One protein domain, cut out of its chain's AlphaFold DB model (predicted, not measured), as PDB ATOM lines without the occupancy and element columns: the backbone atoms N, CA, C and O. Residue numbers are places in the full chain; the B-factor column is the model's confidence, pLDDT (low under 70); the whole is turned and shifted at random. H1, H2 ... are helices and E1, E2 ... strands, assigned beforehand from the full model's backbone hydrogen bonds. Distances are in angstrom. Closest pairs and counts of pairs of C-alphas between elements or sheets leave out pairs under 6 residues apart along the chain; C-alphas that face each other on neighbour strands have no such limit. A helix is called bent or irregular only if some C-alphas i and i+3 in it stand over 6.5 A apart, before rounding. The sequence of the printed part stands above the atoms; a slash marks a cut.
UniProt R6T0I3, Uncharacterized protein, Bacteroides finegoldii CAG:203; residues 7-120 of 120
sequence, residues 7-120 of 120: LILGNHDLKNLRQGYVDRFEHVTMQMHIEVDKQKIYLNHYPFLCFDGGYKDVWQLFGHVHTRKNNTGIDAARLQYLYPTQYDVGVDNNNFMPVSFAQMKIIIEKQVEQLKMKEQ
ATOM      1  N   LEU A   7     -38.221 -12.607 -27.186       96.06
ATOM      2  CA  LEU A   7     -37.798 -11.419 -26.450       96.06
ATOM      3  C   LEU A   7     -38.651 -10.217 -26.844       96.06
ATOM      4  O   LEU A   7     -38.677  -9.812 -28.009       96.06
ATOM      5  N   ILE A   8     -39.295  -9.622 -25.844       97.38
ATOM      6  CA  ILE A   8     -39.886  -8.290 -25.942       97.38
ATOM      7  C   ILE A   8     -38.867  -7.299 -25.380       97.38
ATOM      8  O   ILE A   8     -38.564  -7.335 -24.190       97.38
ATOM      9  N   LEU A   9     -38.303  -6.467 -26.251       95.94
ATOM     10  CA  LEU A   9     -37.170  -5.600 -25.934       95.94
ATOM     11  C   LEU A   9     -37.529  -4.531 -24.897       95.94
ATOM     12  O   LEU A   9     -38.470  -3.756 -25.088       95.94
ATOM     13  N   GLY A  10     -36.713  -4.433 -23.847       95.12
ATOM     14  CA  GLY A  10     -36.688  -3.290 -22.942       95.12
ATOM     15  C   GLY A  10     -35.670  -2.218 -23.341       95.12
ATOM     16  O   GLY A  10     -34.823  -2.399 -24.218       95.12
ATOM     17  N   ASN A  11     -35.691  -1.079 -22.646       92.81
ATOM     18  CA  ASN A  11     -34.718   0.005 -22.855       92.81
ATOM     19  C   ASN A  11     -33.263  -0.429 -22.654       92.81
ATOM     20  O   ASN A  11     -32.363   0.106 -23.306       92.81
ATOM     21  N   HIS A  12     -33.011  -1.340 -21.716       91.00
ATOM     22  CA  HIS A  12     -31.660  -1.827 -21.447       91.00
ATOM     23  C   HIS A  12     -31.166  -2.770 -22.546       91.00
ATOM     24  O   HIS A  12     -29.978  -2.750 -22.863       91.00
ATOM     25  N   ASP A  13     -32.066  -3.517 -23.183       90.38
ATOM     26  CA  ASP A  13     -31.726  -4.398 -24.296       90.38
ATOM     27  C   ASP A  13     -31.272  -3.595 -25.511       90.38
ATOM     28  O   ASP A  13     -30.212  -3.879 -26.064       90.38
ATOM     29  N   LEU A  14     -31.996  -2.522 -25.857       84.62
ATOM     30  CA  LEU A  14     -31.667  -1.634 -26.981       84.62
ATOM     31  C   LEU A  14     -30.238  -1.078 -26.909       84.62
ATOM     32  O   LEU A  14     -29.549  -0.986 -27.925       84.62
ATOM     33  N   LYS A  15     -29.769  -0.748 -25.702       83.38
ATOM     34  CA  LYS A  15     -28.398  -0.262 -25.470       83.38
ATOM     35  C   LYS A  15     -27.346  -1.356 -25.668       83.38
ATOM     36  O   LYS A  15     -26.198  -1.056 -25.980       83.38
ATOM     37  N   ASN A  16     -27.746  -2.613 -25.501       82.88
ATOM     38  CA  ASN A  16     -26.872  -3.775 -25.421       82.88
ATOM     39  C   ASN A  16     -27.059  -4.768 -26.577       82.88
ATOM     40  O   ASN A  16     -26.422  -5.813 -26.564       82.88
ATOM     41  N   LEU A  17     -27.875  -4.459 -27.592       77.81
ATOM     42  CA  LEU A  17     -28.173  -5.361 -28.719       77.81
ATOM     43  C   LEU A  17     -26.915  -5.944 -29.390       77.81
ATOM     44  O   LEU A  17     -26.930  -7.070 -29.876       77.81
ATOM     45  N   ARG A  18     -25.798  -5.207 -29.372       72.69
ATOM     46  CA  ARG A  18     -24.509  -5.632 -29.946       72.69
ATOM     47  C   ARG A  18     -23.771  -6.705 -29.136       72.69
ATOM     48  O   ARG A  18     -22.725  -7.164 -29.576       72.69
ATOM     49  N   GLN A  19     -24.281  -7.105 -27.972       77.81
ATOM     50  CA  GLN A  19     -23.639  -8.088 -27.089       77.81
ATOM     51  C   GLN A  19     -23.900  -9.553 -27.491       77.81
ATOM     52  O   GLN A  19     -23.479 -10.459 -26.778       77.81
ATOM     53  N   GLY A  20     -24.585  -9.810 -28.612       80.44
ATOM     54  CA  GLY A  20     -24.698 -11.154 -29.195       80.44
ATOM     55  C   GLY A  20     -25.606 -12.129 -28.433       80.44
ATOM     56  O   GLY A  20     -25.567 -13.328 -28.682       80.44
ATOM     57  N   TYR A  21     -26.440 -11.653 -27.501       86.56
ATOM     58  CA  TYR A  21     -27.420 -12.511 -26.815       86.56
ATOM     59  C   TYR A  21     -28.666 -12.806 -27.664       86.56
ATOM     60  O   TYR A  21     -29.436 -13.698 -27.315       86.56
ATOM     61  N   VAL A  22     -28.879 -12.045 -28.741       87.38
ATOM     62  CA  VAL A  22     -30.071 -12.101 -29.603       87.38
ATOM     63  C   VAL A  22     -30.263 -13.490 -30.218       87.38
ATOM     64  O   VAL A  22     -31.393 -13.958 -30.302       87.38
ATOM     65  N   ASP A  23     -29.170 -14.196 -30.514       89.44
ATOM     66  CA  ASP A  23     -29.187 -15.535 -31.120       89.44
ATOM     67  C   ASP A  23     -29.808 -16.614 -30.211       89.44
ATOM     68  O   ASP A  23     -30.069 -17.734 -30.644       89.44
ATOM     69  N   ARG A  24     -30.065 -16.295 -28.936       90.88
ATOM     70  CA  ARG A  24     -30.755 -17.186 -27.986       90.88
ATOM     71  C   ARG A  24     -32.278 -17.168 -28.146       90.88
ATOM     72  O   ARG A  24     -32.955 -17.948 -27.477       90.88
ATOM     73  N   PHE A  25     -32.815 -16.263 -28.963       94.12
ATOM     74  CA  PHE A  25     -34.245 -16.012 -29.091       94.12
ATOM     75  C   PHE A  25     -34.733 -16.358 -30.499       94.12
ATOM     76  O   PHE A  25     -34.128 -15.970 -31.492       94.12
ATOM     77  N   GLU A  26     -35.874 -17.042 -30.576       96.06
ATOM     78  CA  GLU A  26     -36.578 -17.331 -31.834       96.06
ATOM     79  C   GLU A  26     -37.024 -16.032 -32.520       96.06
ATOM     80  O   GLU A  26     -37.053 -15.924 -33.744       96.06
ATOM     81  N   HIS A  27     -37.403 -15.035 -31.719       95.50
ATOM     82  CA  HIS A  27     -37.841 -13.745 -32.215       95.50
ATOM     83  C   HIS A  27     -37.559 -12.646 -31.197       95.50
ATOM     84  O   HIS A  27     -37.715 -12.845 -29.990       95.50
ATOM     85  N   VAL A  28     -37.198 -11.470 -31.703       95.19
ATOM     86  CA  VAL A  28     -36.923 -10.274 -30.909       95.19
ATOM     87  C   VAL A  28     -37.723  -9.116 -31.488       95.19
ATOM     88  O   VAL A  28     -37.588  -8.793 -32.665       95.19
ATOM     89  N   THR A  29     -38.565  -8.493 -30.670       96.06
ATOM     90  CA  THR A  29     -39.443  -7.397 -31.097       96.06
ATOM     91  C   THR A  29     -39.668  -6.400 -29.966       96.06
ATOM     92  O   THR A  29     -39.497  -6.725 -28.798       96.06
ATOM     93  N   MET A  30     -40.075  -5.175 -30.293       96.12
ATOM     94  CA  MET A  30     -40.485  -4.174 -29.298       96.12
ATOM     95  C   MET A  30     -41.834  -4.508 -28.654       96.12
ATOM     96  O   MET A  30     -42.103  -4.114 -27.522       96.12
ATOM     97  N   GLN A  31     -42.697  -5.203 -29.394       97.62
ATOM     98  CA  GLN A  31     -44.047  -5.551 -28.970       97.62
ATOM     99  C   GLN A  31     -44.597  -6.726 -29.771       97.62
ATOM    100  O   GLN A  31     -44.168  -6.973 -30.900       97.62
ATOM    101  N   MET A  32     -45.585  -7.421 -29.217       97.88
ATOM    102  CA  MET A  32     -46.227  -8.546 -29.889       97.88
ATOM    103  C   MET A  32     -47.682  -8.690 -29.454       97.88
ATOM    104  O   MET A  32     -48.006  -8.459 -28.295       97.88
ATOM    105  N   HIS A  33     -48.540  -9.114 -30.380       97.56
ATOM    106  CA  HIS A  33     -49.869  -9.620 -30.055       97.56
ATOM    107  C   HIS A  33     -49.863 -11.130 -30.235       97.56
ATOM    108  O   HIS A  33     -49.448 -11.621 -31.286       97.56
ATOM    109  N   ILE A  34     -50.319 -11.852 -29.219       97.56
ATOM    110  CA  ILE A  34     -50.476 -13.305 -29.265       97.56
ATOM    111  C   ILE A  34     -51.886 -13.694 -28.838       97.56
ATOM    112  O   ILE A  34     -52.601 -12.917 -28.201       97.56
ATOM    113  N   GLU A  35     -52.266 -14.922 -29.167       97.56
ATOM    114  CA  GLU A  35     -53.485 -15.546 -28.675       97.56
ATOM    115  C   GLU A  35     -53.137 -16.909 -28.073       97.56
ATOM    116  O   GLU A  35     -52.469 -17.722 -28.715       97.56
ATOM    117  N   VAL A  36     -53.561 -17.144 -26.832       96.69
ATOM    118  CA  VAL A  36     -53.384 -18.415 -26.115       96.69
ATOM    119  C   VAL A  36     -54.739 -18.803 -25.545       96.69
ATOM    120  O   VAL A  36     -55.352 -18.007 -24.848       96.69
ATOM    121  N   ASP A  37     -55.246 -19.989 -25.876       95.75
ATOM    122  CA  ASP A  37     -56.574 -20.452 -25.442       95.75
ATOM    123  C   ASP A  37     -57.702 -19.423 -25.683       95.75
ATOM    124  O   ASP A  37     -58.582 -19.235 -24.844       95.75
ATOM    125  N   LYS A  38     -57.675 -18.753 -26.848       95.38
ATOM    126  CA  LYS A  38     -58.582 -17.655 -27.259       95.38
ATOM    127  C   LYS A  38     -58.431 -16.347 -26.472       95.38
ATOM    128  O   LYS A  38     -59.101 -15.367 -26.795       95.38
ATOM    129  N   GLN A  39     -57.549 -16.302 -25.477       97.38
ATOM    130  CA  GLN A  39     -57.198 -15.080 -24.769       97.38
ATOM    131  C   GLN A  39     -56.209 -14.270 -25.602       97.38
ATOM    132  O   GLN A  39     -55.102 -14.727 -25.890       97.38
ATOM    133  N   LYS A  40     -56.588 -13.041 -25.948       98.00
ATOM    134  CA  LYS A  40     -55.705 -12.096 -26.634       98.00
ATOM    135  C   LYS A  40     -54.785 -11.417 -25.631       98.00
ATOM    136  O   LYS A  40     -55.243 -10.957 -24.583       98.00
ATOM    137  N   ILE A  41     -53.503 -11.343 -25.968       98.31
ATOM    138  CA  ILE A  41     -52.476 -10.764 -25.106       98.31
ATOM    139  C   ILE A  41     -51.624  -9.782 -25.909       98.31
ATOM    140  O   ILE A  41     -51.044 -10.138 -26.934       98.31
ATOM    141  N   TYR A  42     -51.519  -8.560 -25.398       98.38
ATOM    142  CA  TYR A  42     -50.578  -7.540 -25.834       98.38
ATOM    143  C   TYR A  42     -49.326  -7.618 -24.954       98.38
ATOM    144  O   TYR A  42     -49.378  -7.383 -23.749       98.38
ATOM    145  N   LEU A  43     -48.180  -7.910 -25.559       98.31
ATOM    146  CA  LEU A  43     -46.876  -7.894 -24.905       98.31
ATOM    147  C   LEU A  43     -46.109  -6.609 -25.242       98.31
ATOM    148  O   LEU A  43     -45.905  -6.297 -26.419       98.31
ATOM    149  N   ASN A  44     -45.649  -5.886 -24.223       98.19
ATOM    150  CA  ASN A  44     -44.715  -4.764 -24.358       98.19
ATOM    151  C   ASN A  44     -43.854  -4.663 -23.093       98.19
ATOM    152  O   ASN A  44     -44.309  -5.036 -22.024       98.19
ATOM    153  N   HIS A  45     -42.629  -4.142 -23.169       97.44
ATOM    154  CA  HIS A  45     -41.846  -3.900 -21.952       97.44
ATOM    155  C   HIS A  45     -42.500  -2.856 -21.028       97.44
ATOM    156  O   HIS A  45     -42.429  -2.984 -19.807       97.44
ATOM    157  N   TYR A  46     -43.160  -1.849 -21.600       96.75
ATOM    158  CA  TYR A  46     -43.795  -0.751 -20.880       96.75
ATOM    159  C   TYR A  46     -45.292  -0.981 -20.668       96.75
ATOM    160  O   TYR A  46     -45.964  -1.524 -21.550       96.75
ATOM    161  N   PRO A  47     -45.859  -0.513 -19.543       96.44
ATOM    162  CA  PRO A  47     -47.302  -0.400 -19.421       96.44
ATOM    163  C   PRO A  47     -47.831   0.667 -20.378       96.44
ATOM    164  O   PRO A  47     -47.218   1.720 -20.568       96.44
ATOM    165  N   PHE A  48     -49.015   0.425 -20.928       96.25
ATOM    166  CA  PHE A  48     -49.735   1.418 -21.713       96.25
ATOM    167  C   PHE A  48     -50.928   1.967 -20.946       96.25
ATOM    168  O   PHE A  48     -51.640   1.213 -20.290       96.25
ATOM    169  N   LEU A  49     -51.150   3.279 -21.071       95.25
ATOM    170  CA  LEU A  49     -52.357   3.941 -20.565       95.25
ATOM    171  C   LEU A  49     -53.587   3.619 -21.420       95.25
ATOM    172  O   LEU A  49     -54.708   3.646 -20.930       95.25
ATOM    173  N   CYS A  50     -53.384   3.332 -22.705       94.25
ATOM    174  CA  CYS A  50     -54.420   2.874 -23.619       94.25
ATOM    175  C   CYS A  50     -53.800   1.973 -24.692       94.25
ATOM    176  O   CYS A  50     -52.662   2.179 -25.116       94.25
ATOM    177  N   PHE A  51     -54.537   0.951 -25.119       95.19
ATOM    178  CA  PHE A  51     -54.115   0.014 -26.159       95.19
ATOM    179  C   PHE A  51     -55.332  -0.639 -26.813       95.19
ATOM    180  O   PHE A  51     -56.438  -0.607 -26.262       95.19
ATOM    181  N   ASP A  52     -55.137  -1.219 -27.999       91.31
ATOM    182  CA  ASP A  52     -56.221  -1.890 -28.711       91.31
ATOM    183  C   ASP A  52     -56.790  -3.045 -27.877       91.31
ATOM    184  O   ASP A  52     -56.067  -3.905 -27.378       91.31
ATOM    185  N   GLY A  53     -58.108  -3.024 -27.691       92.06
ATOM    186  CA  GLY A  53     -58.817  -3.982 -26.852       92.06
ATOM    187  C   GLY A  53     -58.673  -3.795 -25.337       92.06
ATOM    188  O   GLY A  53     -59.221  -4.620 -24.613       92.06
ATOM    189  N   GLY A  54     -58.046  -2.719 -24.841       89.88
ATOM    190  CA  GLY A  54     -57.940  -2.443 -23.397       89.88
ATOM    191  C   GLY A  54     -59.286  -2.243 -22.681       89.88
ATOM    192  O   GLY A  54     -59.417  -2.566 -21.509       89.88
ATOM    193  N   TYR A  55     -60.320  -1.800 -23.407       85.50
ATOM    194  CA  TYR A  55     -61.713  -1.743 -22.923       85.50
ATOM    195  C   TYR A  55     -62.496  -3.054 -23.122       85.50
ATOM    196  O   TYR A  55     -63.701  -3.107 -22.881       85.50
ATOM    197  N   LYS A  56     -61.847  -4.091 -23.652       86.44
ATOM    198  CA  LYS A  56     -62.412  -5.417 -23.914       86.44
ATOM    199  C   LYS A  56     -61.608  -6.447 -23.113       86.44
ATOM    200  O   LYS A  56     -61.017  -6.129 -22.090       86.44
ATOM    201  N   ASP A  57     -61.583  -7.683 -23.588       90.19
ATOM    202  CA  ASP A  57     -60.922  -8.804 -22.930       90.19
ATOM    203  C   ASP A  57     -59.502  -9.039 -23.474       90.19
ATOM    204  O   ASP A  57     -59.138 -10.154 -23.829       90.19
ATOM    205  N   VAL A  58     -58.708  -7.973 -23.644       97.56
ATOM    206  CA  VAL A  58     -57.283  -8.091 -24.007       97.56
ATOM    207  C   VAL A  58     -56.443  -7.866 -22.762       97.56
ATOM    208  O   VAL A  58     -56.581  -6.847 -22.084       97.56
ATOM    209  N   TRP A  59     -55.547  -8.808 -22.475       98.19
ATOM    210  CA  TRP A  59     -54.579  -8.656 -21.395       98.19
ATOM    211  C   TRP A  59     -53.351  -7.930 -21.908       98.19
ATOM    212  O   TRP A  59     -52.871  -8.239 -22.997       98.19
ATOM    213  N   GLN A  60     -52.806  -7.008 -21.122       98.25
ATOM    214  CA  GLN A  60     -51.516  -6.404 -21.434       98.25
ATOM    215  C   GLN A  60     -50.494  -6.824 -20.385       98.25
ATOM    216  O   GLN A  60     -50.623  -6.517 -19.203       98.25
ATOM    217  N   LEU A  61     -49.492  -7.582 -20.825       97.75
ATOM    218  CA  LEU A  61     -48.409  -8.037 -19.964       97.75
ATOM    219  C   LEU A  61     -47.198  -7.148 -20.201       97.75
ATOM    220  O   LEU A  61     -46.771  -6.966 -21.347       97.75
ATOM    221  N   PHE A  62     -46.667  -6.601 -19.112       97.12
ATOM    222  CA  PHE A  62     -45.575  -5.639 -19.151       97.12
ATOM    223  C   PHE A  62     -44.536  -5.880 -18.058       97.12
ATOM    224  O   PHE A  62     -44.707  -6.760 -17.226       97.12
ATOM    225  N   GLY A  63     -43.425  -5.148 -18.099       94.38
ATOM    226  CA  GLY A  63     -42.383  -5.185 -17.074       94.38
ATOM    227  C   GLY A  63     -42.072  -3.784 -16.555       94.38
ATOM    228  O   GLY A  63     -42.964  -2.973 -16.333       94.38
ATOM    229  N   HIS A  64     -40.787  -3.456 -16.441       94.12
ATOM    230  CA  HIS A  64     -40.272  -2.091 -16.262       94.12
ATOM    231  C   HIS A  64     -40.538  -1.404 -14.910       94.12
ATOM    232  O   HIS A  64     -39.606  -0.857 -14.324       94.12
ATOM    233  N   VAL A  65     -41.780  -1.383 -14.421       90.81
ATOM    234  CA  VAL A  65     -42.188  -0.496 -13.319       90.81
ATOM    235  C   VAL A  65     -41.895  -1.079 -11.940       90.81
ATOM    236  O   VAL A  65     -41.837  -0.317 -10.975       90.81
ATOM    237  N   HIS A  66     -41.664  -2.392 -11.838       88.12
ATOM    238  CA  HIS A  66     -41.350  -3.072 -10.580       88.12
ATOM    239  C   HIS A  66     -42.427  -2.804  -9.520       88.12
ATOM    240  O   HIS A  66     -42.163  -2.193  -8.480       88.12
ATOM    241  N   THR A  67     -43.675  -3.208  -9.791       82.75
ATOM    242  CA  THR A  67     -44.873  -2.896  -8.974       82.75
ATOM    243  C   THR A  67     -44.902  -3.484  -7.550       82.75
ATOM    244  O   THR A  67     -45.956  -3.538  -6.914       82.75
ATOM    245  N   ARG A  68     -43.760  -3.904  -7.005       80.88
ATOM    246  CA  ARG A  68     -43.603  -4.415  -5.638       80.88
ATOM    247  C   ARG A  68     -44.066  -3.417  -4.566       80.88
ATOM    248  O   ARG A  68     -44.041  -2.206  -4.757       80.88
ATOM    249  N   LYS A  69     -44.386  -3.929  -3.371       77.88
ATOM    250  CA  LYS A  69     -44.964  -3.169  -2.237       77.88
ATOM    251  C   LYS A  69     -44.225  -1.868  -1.869       77.88
ATOM    252  O   LYS A  69     -44.864  -0.912  -1.454       77.88
ATOM    253  N   ASN A  70     -42.904  -1.827  -2.041       82.06
ATOM    254  CA  ASN A  70     -42.068  -0.659  -1.742       82.06
ATOM    255  C   ASN A  70     -41.530  -0.014  -3.030       82.06
ATOM    256  O   ASN A  70     -40.335   0.273  -3.132       82.06
ATOM    257  N   ASN A  71     -42.376   0.124  -4.052       85.06
ATOM    258  CA  ASN A  71     -41.994   0.775  -5.298       85.06
ATOM    259  C   ASN A  71     -41.681   2.261  -5.044       85.06
ATOM    260  O   ASN A  71     -42.539   3.018  -4.597       85.06
ATOM    261  N   THR A  72     -40.442   2.662  -5.328       86.00
ATOM    262  CA  THR A  72     -39.951   4.047  -5.228       86.00
ATOM    263  C   THR A  72     -39.741   4.693  -6.601       86.00
ATOM    264  O   THR A  72     -39.172   5.779  -6.698       86.00
ATOM    265  N   GLY A  73     -40.150   4.012  -7.672       88.06
ATOM    266  CA  GLY A  73     -40.043   4.489  -9.040       88.06
ATOM    267  C   GLY A  73     -40.937   5.698  -9.293       88.06
ATOM    268  O   GLY A  73     -42.043   5.805  -8.765       88.06
ATOM    269  N   ILE A  74     -40.469   6.594 -10.161       90.44
ATOM    270  CA  ILE A  74     -41.199   7.809 -10.558       90.44
ATOM    271  C   ILE A  74     -42.572   7.507 -11.182       90.44
ATOM    272  O   ILE A  74     -43.473   8.342 -11.139       90.44
ATOM    273  N   ASP A  75     -42.740   6.303 -11.732       90.88
ATOM    274  CA  ASP A  75     -43.971   5.847 -12.372       90.88
ATOM    275  C   ASP A  75     -44.997   5.267 -11.392       90.88
ATOM    276  O   ASP A  75     -46.136   5.029 -11.789       90.88
ATOM    277  N   ALA A  76     -44.655   5.085 -10.110       90.94
ATOM    278  CA  ALA A  76     -45.544   4.460  -9.128       90.94
ATOM    279  C   ALA A  76     -46.911   5.165  -9.036       90.94
ATOM    280  O   ALA A  76     -47.950   4.511  -8.984       90.94
ATOM    281  N   ALA A  77     -46.930   6.500  -9.111       91.44
ATOM    282  CA  ALA A  77     -48.163   7.289  -9.082       91.44
ATOM    283  C   ALA A  77     -49.055   7.108 -10.330       91.44
ATOM    284  O   ALA A  77     -50.241   7.439 -10.292       91.44
ATOM    285  N   ARG A  78     -48.507   6.595 -11.441       92.25
ATOM    286  CA  ARG A  78     -49.235   6.353 -12.699       92.25
ATOM    287  C   ARG A  78     -49.933   4.994 -12.715       92.25
ATOM    288  O   ARG A  78     -50.860   4.805 -13.495       92.25
ATOM    289  N   LEU A  79     -49.540   4.073 -11.832       91.50
ATOM    290  CA  LEU A  79     -50.080   2.709 -11.779       91.50
ATOM    291  C   LEU A  79     -51.580   2.653 -11.463       91.50
ATOM    292  O   LEU A  79     -52.241   1.688 -11.829       91.50
ATOM    293  N   GLN A  80     -52.133   3.694 -10.832       92.25
ATOM    294  CA  GLN A  80     -53.571   3.796 -10.563       92.25
ATOM    295  C   GLN A  80     -54.438   3.843 -11.834       92.25
ATOM    296  O   GLN A  80     -55.637   3.605 -11.750       92.25
ATOM    297  N   TYR A  81     -53.848   4.159 -12.992       93.50
ATOM    298  CA  TYR A  81     -54.553   4.256 -14.274       93.50
ATOM    299  C   TYR A  81     -54.516   2.964 -15.094       93.50
ATOM    300  O   TYR A  81     -55.047   2.942 -16.202       93.50
ATOM    301  N   LEU A  82     -53.871   1.907 -14.593       94.56
ATOM    302  CA  LEU A  82     -53.845   0.625 -15.290       94.56
ATOM    303  C   LEU A  82     -55.220  -0.041 -15.249       94.56
ATOM    304  O   LEU A  82     -55.905  -0.028 -14.225       94.56
ATOM    305  N   TYR A  83     -55.592  -0.690 -16.348       95.38
ATOM    306  CA  TYR A  83     -56.745  -1.581 -16.365       95.38
ATOM    307  C   TYR A  83     -56.475  -2.818 -15.492       95.38
ATOM    308  O   TYR A  83     -55.330  -3.270 -15.390       95.38
ATOM    309  N   PRO A  84     -57.519  -3.443 -14.917       95.06
ATOM    310  CA  PRO A  84     -57.366  -4.681 -14.145       95.06
ATOM    311  C   PRO A  84     -56.889  -5.873 -14.995       95.06
ATOM    312  O   PRO A  84     -56.491  -6.892 -14.443       95.06
ATOM    313  N   THR A  85     -56.914  -5.748 -16.324       97.00
ATOM    314  CA  THR A  85     -56.386  -6.720 -17.295       97.00
ATOM    315  C   THR A  85     -54.902  -6.515 -17.616       97.00
ATOM    316  O   THR A  85     -54.357  -7.201 -18.482       97.00
ATOM    317  N   GLN A  86     -54.230  -5.574 -16.944       97.00
ATOM    318  CA  GLN A  86     -52.792  -5.360 -17.077       97.00
ATOM    319  C   GLN A  86     -52.036  -5.984 -15.909       97.00
ATOM    320  O   GLN A  86     -52.463  -5.899 -14.753       97.00
ATOM    321  N   TYR A  87     -50.878  -6.568 -16.203       96.31
ATOM    322  CA  TYR A  87     -50.044  -7.185 -15.180       96.31
ATOM    323  C   TYR A  87     -48.546  -7.029 -15.452       96.31
ATOM    324  O   TYR A  87     -48.071  -7.283 -16.562       96.31
ATOM    325  N   ASP A  88     -47.813  -6.645 -14.404       95.38
ATOM    326  CA  ASP A  88     -46.354  -6.556 -14.401       95.38
ATOM    327  C   ASP A  88     -45.748  -7.953 -14.169       95.38
ATOM    328  O   ASP A  88     -45.655  -8.441 -13.038       95.38
ATOM    329  N   VAL A  89     -45.311  -8.595 -15.253       95.50
ATOM    330  CA  VAL A  89     -44.626  -9.898 -15.248       95.50
ATOM    331  C   VAL A  89     -43.165  -9.807 -14.785       95.50
ATOM    332  O   VAL A  89     -42.443 -10.806 -14.831       95.50
ATOM    333  N   GLY A  90     -42.714  -8.636 -14.322       92.56
ATOM    334  CA  GLY A  90     -41.416  -8.432 -13.693       92.56
ATOM    335  C   GLY A  90     -41.114  -9.494 -12.635       92.56
ATOM    336  O   GLY A  90     -41.970  -9.908 -11.852       92.56
ATOM    337  N   VAL A  91     -39.873  -9.979 -12.628       88.56
ATOM    338  CA  VAL A  91     -39.446 -11.100 -11.774       88.56
ATOM    339  C   VAL A  91     -39.639 -10.825 -10.280       88.56
ATOM    340  O   VAL A  91     -39.851 -11.757  -9.505       88.56
ATOM    341  N   ASP A  92     -39.622  -9.556  -9.872       88.75
ATOM    342  CA  ASP A  92     -39.852  -9.113  -8.501       88.75
ATOM    343  C   ASP A  92     -41.300  -9.295  -8.026       88.75
ATOM    344  O   ASP A  92     -41.524  -9.411  -6.821       88.75
ATOM    345  N   ASN A  93     -42.263  -9.412  -8.944       86.62
ATOM    346  CA  ASN A  93     -43.647  -9.767  -8.616       86.62
ATOM    347  C   ASN A  93     -43.876 -11.286  -8.556       86.62
ATOM    348  O   ASN A  93     -44.920 -11.736  -8.092       86.62
ATOM    349  N   ASN A  94     -42.893 -12.075  -9.001       86.25
ATOM    350  CA  ASN A  94     -43.060 -13.493  -9.320       86.25
ATOM    351  C   ASN A  94     -42.037 -14.395  -8.618       86.25
ATOM    352  O   ASN A  94     -41.700 -15.466  -9.117       86.25
ATOM    353  N   ASN A  95     -41.516 -13.969  -7.460       88.94
ATOM    354  CA  ASN A  95     -40.501 -14.696  -6.681       88.94
ATOM    355  C   ASN A  95     -39.273 -15.112  -7.509       88.94
ATOM    356  O   ASN A  95     -38.699 -16.174  -7.282       88.94
ATOM    357  N   PHE A  96     -38.875 -14.283  -8.477       90.94
ATOM    358  CA  PHE A  96     -37.774 -14.567  -9.399       90.94
ATOM    359  C   PHE A  96     -37.967 -15.826 -10.260       90.94
ATOM    360  O   PHE A  96     -36.997 -16.426 -10.720       90.94
ATOM    361  N   MET A  97     -39.224 -16.195 -10.516       92.50
ATOM    362  CA  MET A  97     -39.620 -17.339 -11.334       92.50
ATOM    363  C   MET A  97     -40.491 -16.890 -12.520       92.50
ATOM    364  O   MET A  97     -41.173 -15.868 -12.435       92.50
ATOM    365  N   PRO A  98     -40.491 -17.637 -13.639       92.25
ATOM    366  CA  PRO A  98     -41.419 -17.380 -14.736       92.25
ATOM    367  C   PRO A  98     -42.869 -17.646 -14.307       92.25
ATOM    368  O   PRO A  98     -43.131 -18.552 -13.514       92.25
ATOM    369  N   VAL A  99     -43.812 -16.904 -14.890       93.94
ATOM    370  CA  VAL A  99     -45.255 -17.099 -14.677       93.94
ATOM    371  C   VAL A  99     -45.850 -17.854 -15.856       93.94
ATOM    372  O   VAL A  99     -45.652 -17.481 -17.010       93.94
ATOM    373  N   SER A 100     -46.587 -18.927 -15.578       95.25
ATOM    374  CA  SER A 100     -47.325 -19.663 -16.609       95.25
ATOM    375  C   SER A 100     -48.623 -18.954 -16.999       95.25
ATOM    376  O   SER A 100     -49.196 -18.196 -16.219       95.25
ATOM    377  N   PHE A 101     -49.152 -19.267 -18.182       96.56
ATOM    378  CA  PHE A 101     -50.444 -18.744 -18.634       96.56
ATOM    379  C   PHE A 101     -51.598 -19.061 -17.659       96.56
ATOM    380  O   PHE A 101     -52.415 -18.194 -17.364       96.56
ATOM    381  N   ALA A 102     -51.630 -20.269 -17.085       97.12
ATOM    382  CA  ALA A 102     -52.652 -20.647 -16.107       97.12
ATOM    383  C   ALA A 102     -52.574 -19.803 -14.820       97.12
ATOM    384  O   ALA A 102     -53.600 -19.376 -14.296       97.12
ATOM    385  N   GLN A 103     -51.362 -19.520 -14.329       96.31
ATOM    386  CA  GLN A 103     -51.173 -18.612 -13.192       96.31
ATOM    387  C   GLN A 103     -51.590 -17.184 -13.550       96.31
ATOM    388  O   GLN A 103     -52.294 -16.551 -12.767       96.31
ATOM    389  N   MET A 104     -51.209 -16.707 -14.739       95.94
ATOM    390  CA  MET A 104     -51.598 -15.389 -15.243       95.94
ATOM    391  C   MET A 104     -53.112 -15.201 -15.264       95.94
ATOM    392  O   MET A 104     -53.606 -14.175 -14.801       95.94
ATOM    393  N   LYS A 105     -53.844 -16.213 -15.731       96.69
ATOM    394  CA  LYS A 105     -55.306 -16.207 -15.742       96.69
ATOM    395  C   LYS A 105     -55.888 -15.996 -14.346       96.69
ATOM    396  O   LYS A 105     -56.670 -15.076 -14.147       96.69
ATOM    397  N   ILE A 106     -55.432 -16.781 -13.369       97.19
ATOM    398  CA  ILE A 106     -55.883 -16.673 -11.972       97.19
ATOM    399  C   ILE A 106     -55.573 -15.285 -11.390       97.19
ATOM    400  O   ILE A 106     -56.370 -14.741 -10.628       97.19
ATOM    401  N   ILE A 107     -54.404 -14.724 -11.706       95.81
ATOM    402  CA  ILE A 107     -53.983 -13.405 -11.218       95.81
ATOM    403  C   ILE A 107     -54.904 -12.309 -11.764       95.81
ATOM    404  O   ILE A 107     -55.463 -11.541 -10.980       95.81
ATOM    405  N   ILE A 108     -55.101 -12.272 -13.082       96.31
ATOM    406  CA  ILE A 108     -55.910 -11.238 -13.736       96.31
ATOM    407  C   ILE A 108     -57.387 -11.365 -13.346       96.31
ATOM    408  O   ILE A 108     -58.021 -10.360 -13.031       96.31
ATOM    409  N   GLU A 109     -57.934 -12.583 -13.273       96.06
ATOM    410  CA  GLU A 109     -59.310 -12.813 -12.808       96.06
ATOM    411  C   GLU A 109     -59.534 -12.234 -11.402       96.06
ATOM    412  O   GLU A 109     -60.516 -11.525 -11.171       96.06
ATOM    413  N   LYS A 110     -58.576 -12.437 -10.486       96.50
ATOM    414  CA  LYS A 110     -58.617 -11.842  -9.142       96.50
ATOM    415  C   LYS A 110     -58.523 -10.316  -9.167       96.50
ATOM    416  O   LYS A 110     -59.224  -9.667  -8.395       96.50
ATOM    417  N   GLN A 111     -57.675  -9.728 -10.018       94.69
ATOM    418  CA  GLN A 111     -57.577  -8.265 -10.156       94.69
ATOM    419  C   GLN A 111     -58.910  -7.659 -10.618       94.69
ATOM    420  O   GLN A 111     -59.365  -6.658 -10.061       94.69
ATOM    421  N   VAL A 112     -59.554  -8.287 -11.603       94.69
ATOM    422  CA  VAL A 112     -60.861  -7.867 -12.126       94.69
ATOM    423  C   VAL A 112     -61.950  -7.984 -11.059       94.69
ATOM    424  O   VAL A 112     -62.748  -7.063 -10.898       94.69
ATOM    425  N   GLU A 113     -61.988  -9.089 -10.313       95.56
ATOM    426  CA  GLU A 113     -62.954  -9.287  -9.227       95.56
ATOM    427  C   GLU A 113     -62.790  -8.238  -8.115       95.56
ATOM    428  O   GLU A 113     -63.768  -7.618  -7.697       95.56
ATOM    429  N   GLN A 114     -61.553  -7.968  -7.691       93.56
ATOM    430  CA  GLN A 114     -61.261  -6.961  -6.668       93.56
ATOM    431  C   GLN A 114     -61.673  -5.548  -7.083       93.56
ATOM    432  O   GLN A 114     -62.102  -4.773  -6.230       93.56
ATOM    433  N   LEU A 115     -61.530  -5.191  -8.363       90.06
ATOM    434  CA  LEU A 115     -61.968  -3.882  -8.847       90.06
ATOM    435  C   LEU A 115     -63.494  -3.753  -8.770       90.06
ATOM    436  O   LEU A 115     -63.985  -2.778  -8.211       90.06
ATOM    437  N   LYS A 116     -64.232  -4.778  -9.217       90.62
ATOM    438  CA  LYS A 116     -65.704  -4.808  -9.145       90.62
ATOM    439  C   LYS A 116     -66.228  -4.674  -7.714       90.62
ATOM    440  O   LYS A 116     -67.247  -4.032  -7.500       90.62
ATOM    441  N   MET A 117     -65.533  -5.263  -6.739       90.94
ATOM    442  CA  MET A 117     -65.896  -5.150  -5.321       90.94
ATOM    443  C   MET A 117     -65.656  -3.750  -4.738       90.94
ATOM    444  O   MET A 117     -66.305  -3.399  -3.763       90.94
ATOM    445  N   LYS A 118     -64.724  -2.960  -5.288       85.75
ATOM    446  CA  LYS A 118     -64.465  -1.576  -4.839       85.75
ATOM    447  C   LYS A 118     -65.447  -0.559  -5.419       85.75
ATOM    448  O   LYS A 118     -65.535   0.549  -4.905       85.75
ATOM    449  N   GLU A 119     -66.104  -0.913  -6.518       80.00
ATOM    450  CA  GLU A 119     -67.102  -0.080  -7.196       80.00
ATOM    451  C   GLU A 119     -68.525  -0.278  -6.634       80.00
ATOM    452  O   GLU A 119     -69.428   0.467  -7.015       80.00
ATOM    453  N   GLN A 120     -68.720  -1.260  -5.739       62.50
ATOM    454  CA  GLN A 120     -69.951  -1.491  -4.964       62.50
ATOM    455  C   GLN A 120     -69.900  -0.778  -3.612       62.50
ATOM    456  O   GLN A 120     -70.966  -0.265  -3.203       62.50
TER     457      GLN A 120
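Overview. This is residues 7 to 120 of the 120 residues of an uncharacterized protein of Bacteroides finegoldii CAG:203 (UniProt R6T0I3). A small, strongly twisted sheet of four strands has the long helix H3 across one face, while the long link of residues 45 to 57 loops over the other face. At one end of the longest axis, away from the sheet, residues 7 to 29 make a separate loop through H1, its base closed where residues 7 to 8 pair with E1; H2 lies off the sheet in the crossover from E4 to E5. The printed part has 114 residues with three named helices and five named strands, in the order H1 E1 E2 E3 E4 H2 E5 H3; the sheet runs E2 E3 E4 E5 and is mixed. The class is mixed, helices and strands, with under half of the residues in named elements. The whole is compact, with a radius of gyration of the C-alphas of 14.9 A, and spans 52 by 36 by 27 A.

Arrangement. E2, residues 31 to 36, and E3, residues 39 to 44, form an antiparallel hairpin, with N 34 and O 41 2.9 A apart. E4, residues 58 to 62, is parallel to E3, with N 42 and O 59 2.8 A apart. E5, residues 86 to 88, is parallel to E4, with N 87 and O 60 3.0 A apart. H3, residues 101 to 118, is on the sheet at a height of 9.1 A, two layers, a helix on one face of a sheet. It lies over E4 and runs across the strands at 74 degrees to E4 on the local plane, which is fitted to just 6 C-alphas of the sheet. The closest C-alphas of E5 and H3 are those of Tyr 87 and Ile 108, 7.3 A apart. H2, residues 76 to 81, is not on the sheet; E4, H2 and E5 make a strand-helix-strand unit, two parallel neighbour strands with a helix between, whose crossover is right-handed. E1, residues 27 to 29, pairs with no named strand; residues 7 to 8 pair parallel with residues 28 to 29. E1 and E2 meet only through their link. H1, residues 11 to 19, is not on the sheet and is apart from E1, H2 and H3. Every O i to N i+4 pair of H3 is within hydrogen-bond range; H1 has 2 of 5, with 3 of 6 O i to N i+3 pairs, and H2 has 0 of 2, with 2 of 3.

Along the chain. E2 is 16.1 A long, from C-alpha 31 at (-44.047, -5.551, -28.970), E3 16.2 A and E4 12.9 A; E5 and E1 have three residues each. H3 is 26.1 A long and ends at C-alpha 118, (-64.465, -1.576, -4.839). H1, 14.4 A, begins at C-alpha 11, (-34.718, 0.005, -22.855), and is irregular: C-alphas 15 and 18 are 8.0 A apart. H2, 10.4 A, is only just irregular: C-alphas 77 and 80 are 6.6 A apart.

Size, cuts and confidence. The two C-alphas farthest apart, those of Gly 20 and Gln 120, are 52.2 A apart. The printed part has no cut, and the links E3 to E4, E4 to H2 and E5 to H3 are long. Mean pLDDT of the printed part is 92.1; residue 120, the chain's last, is under 70.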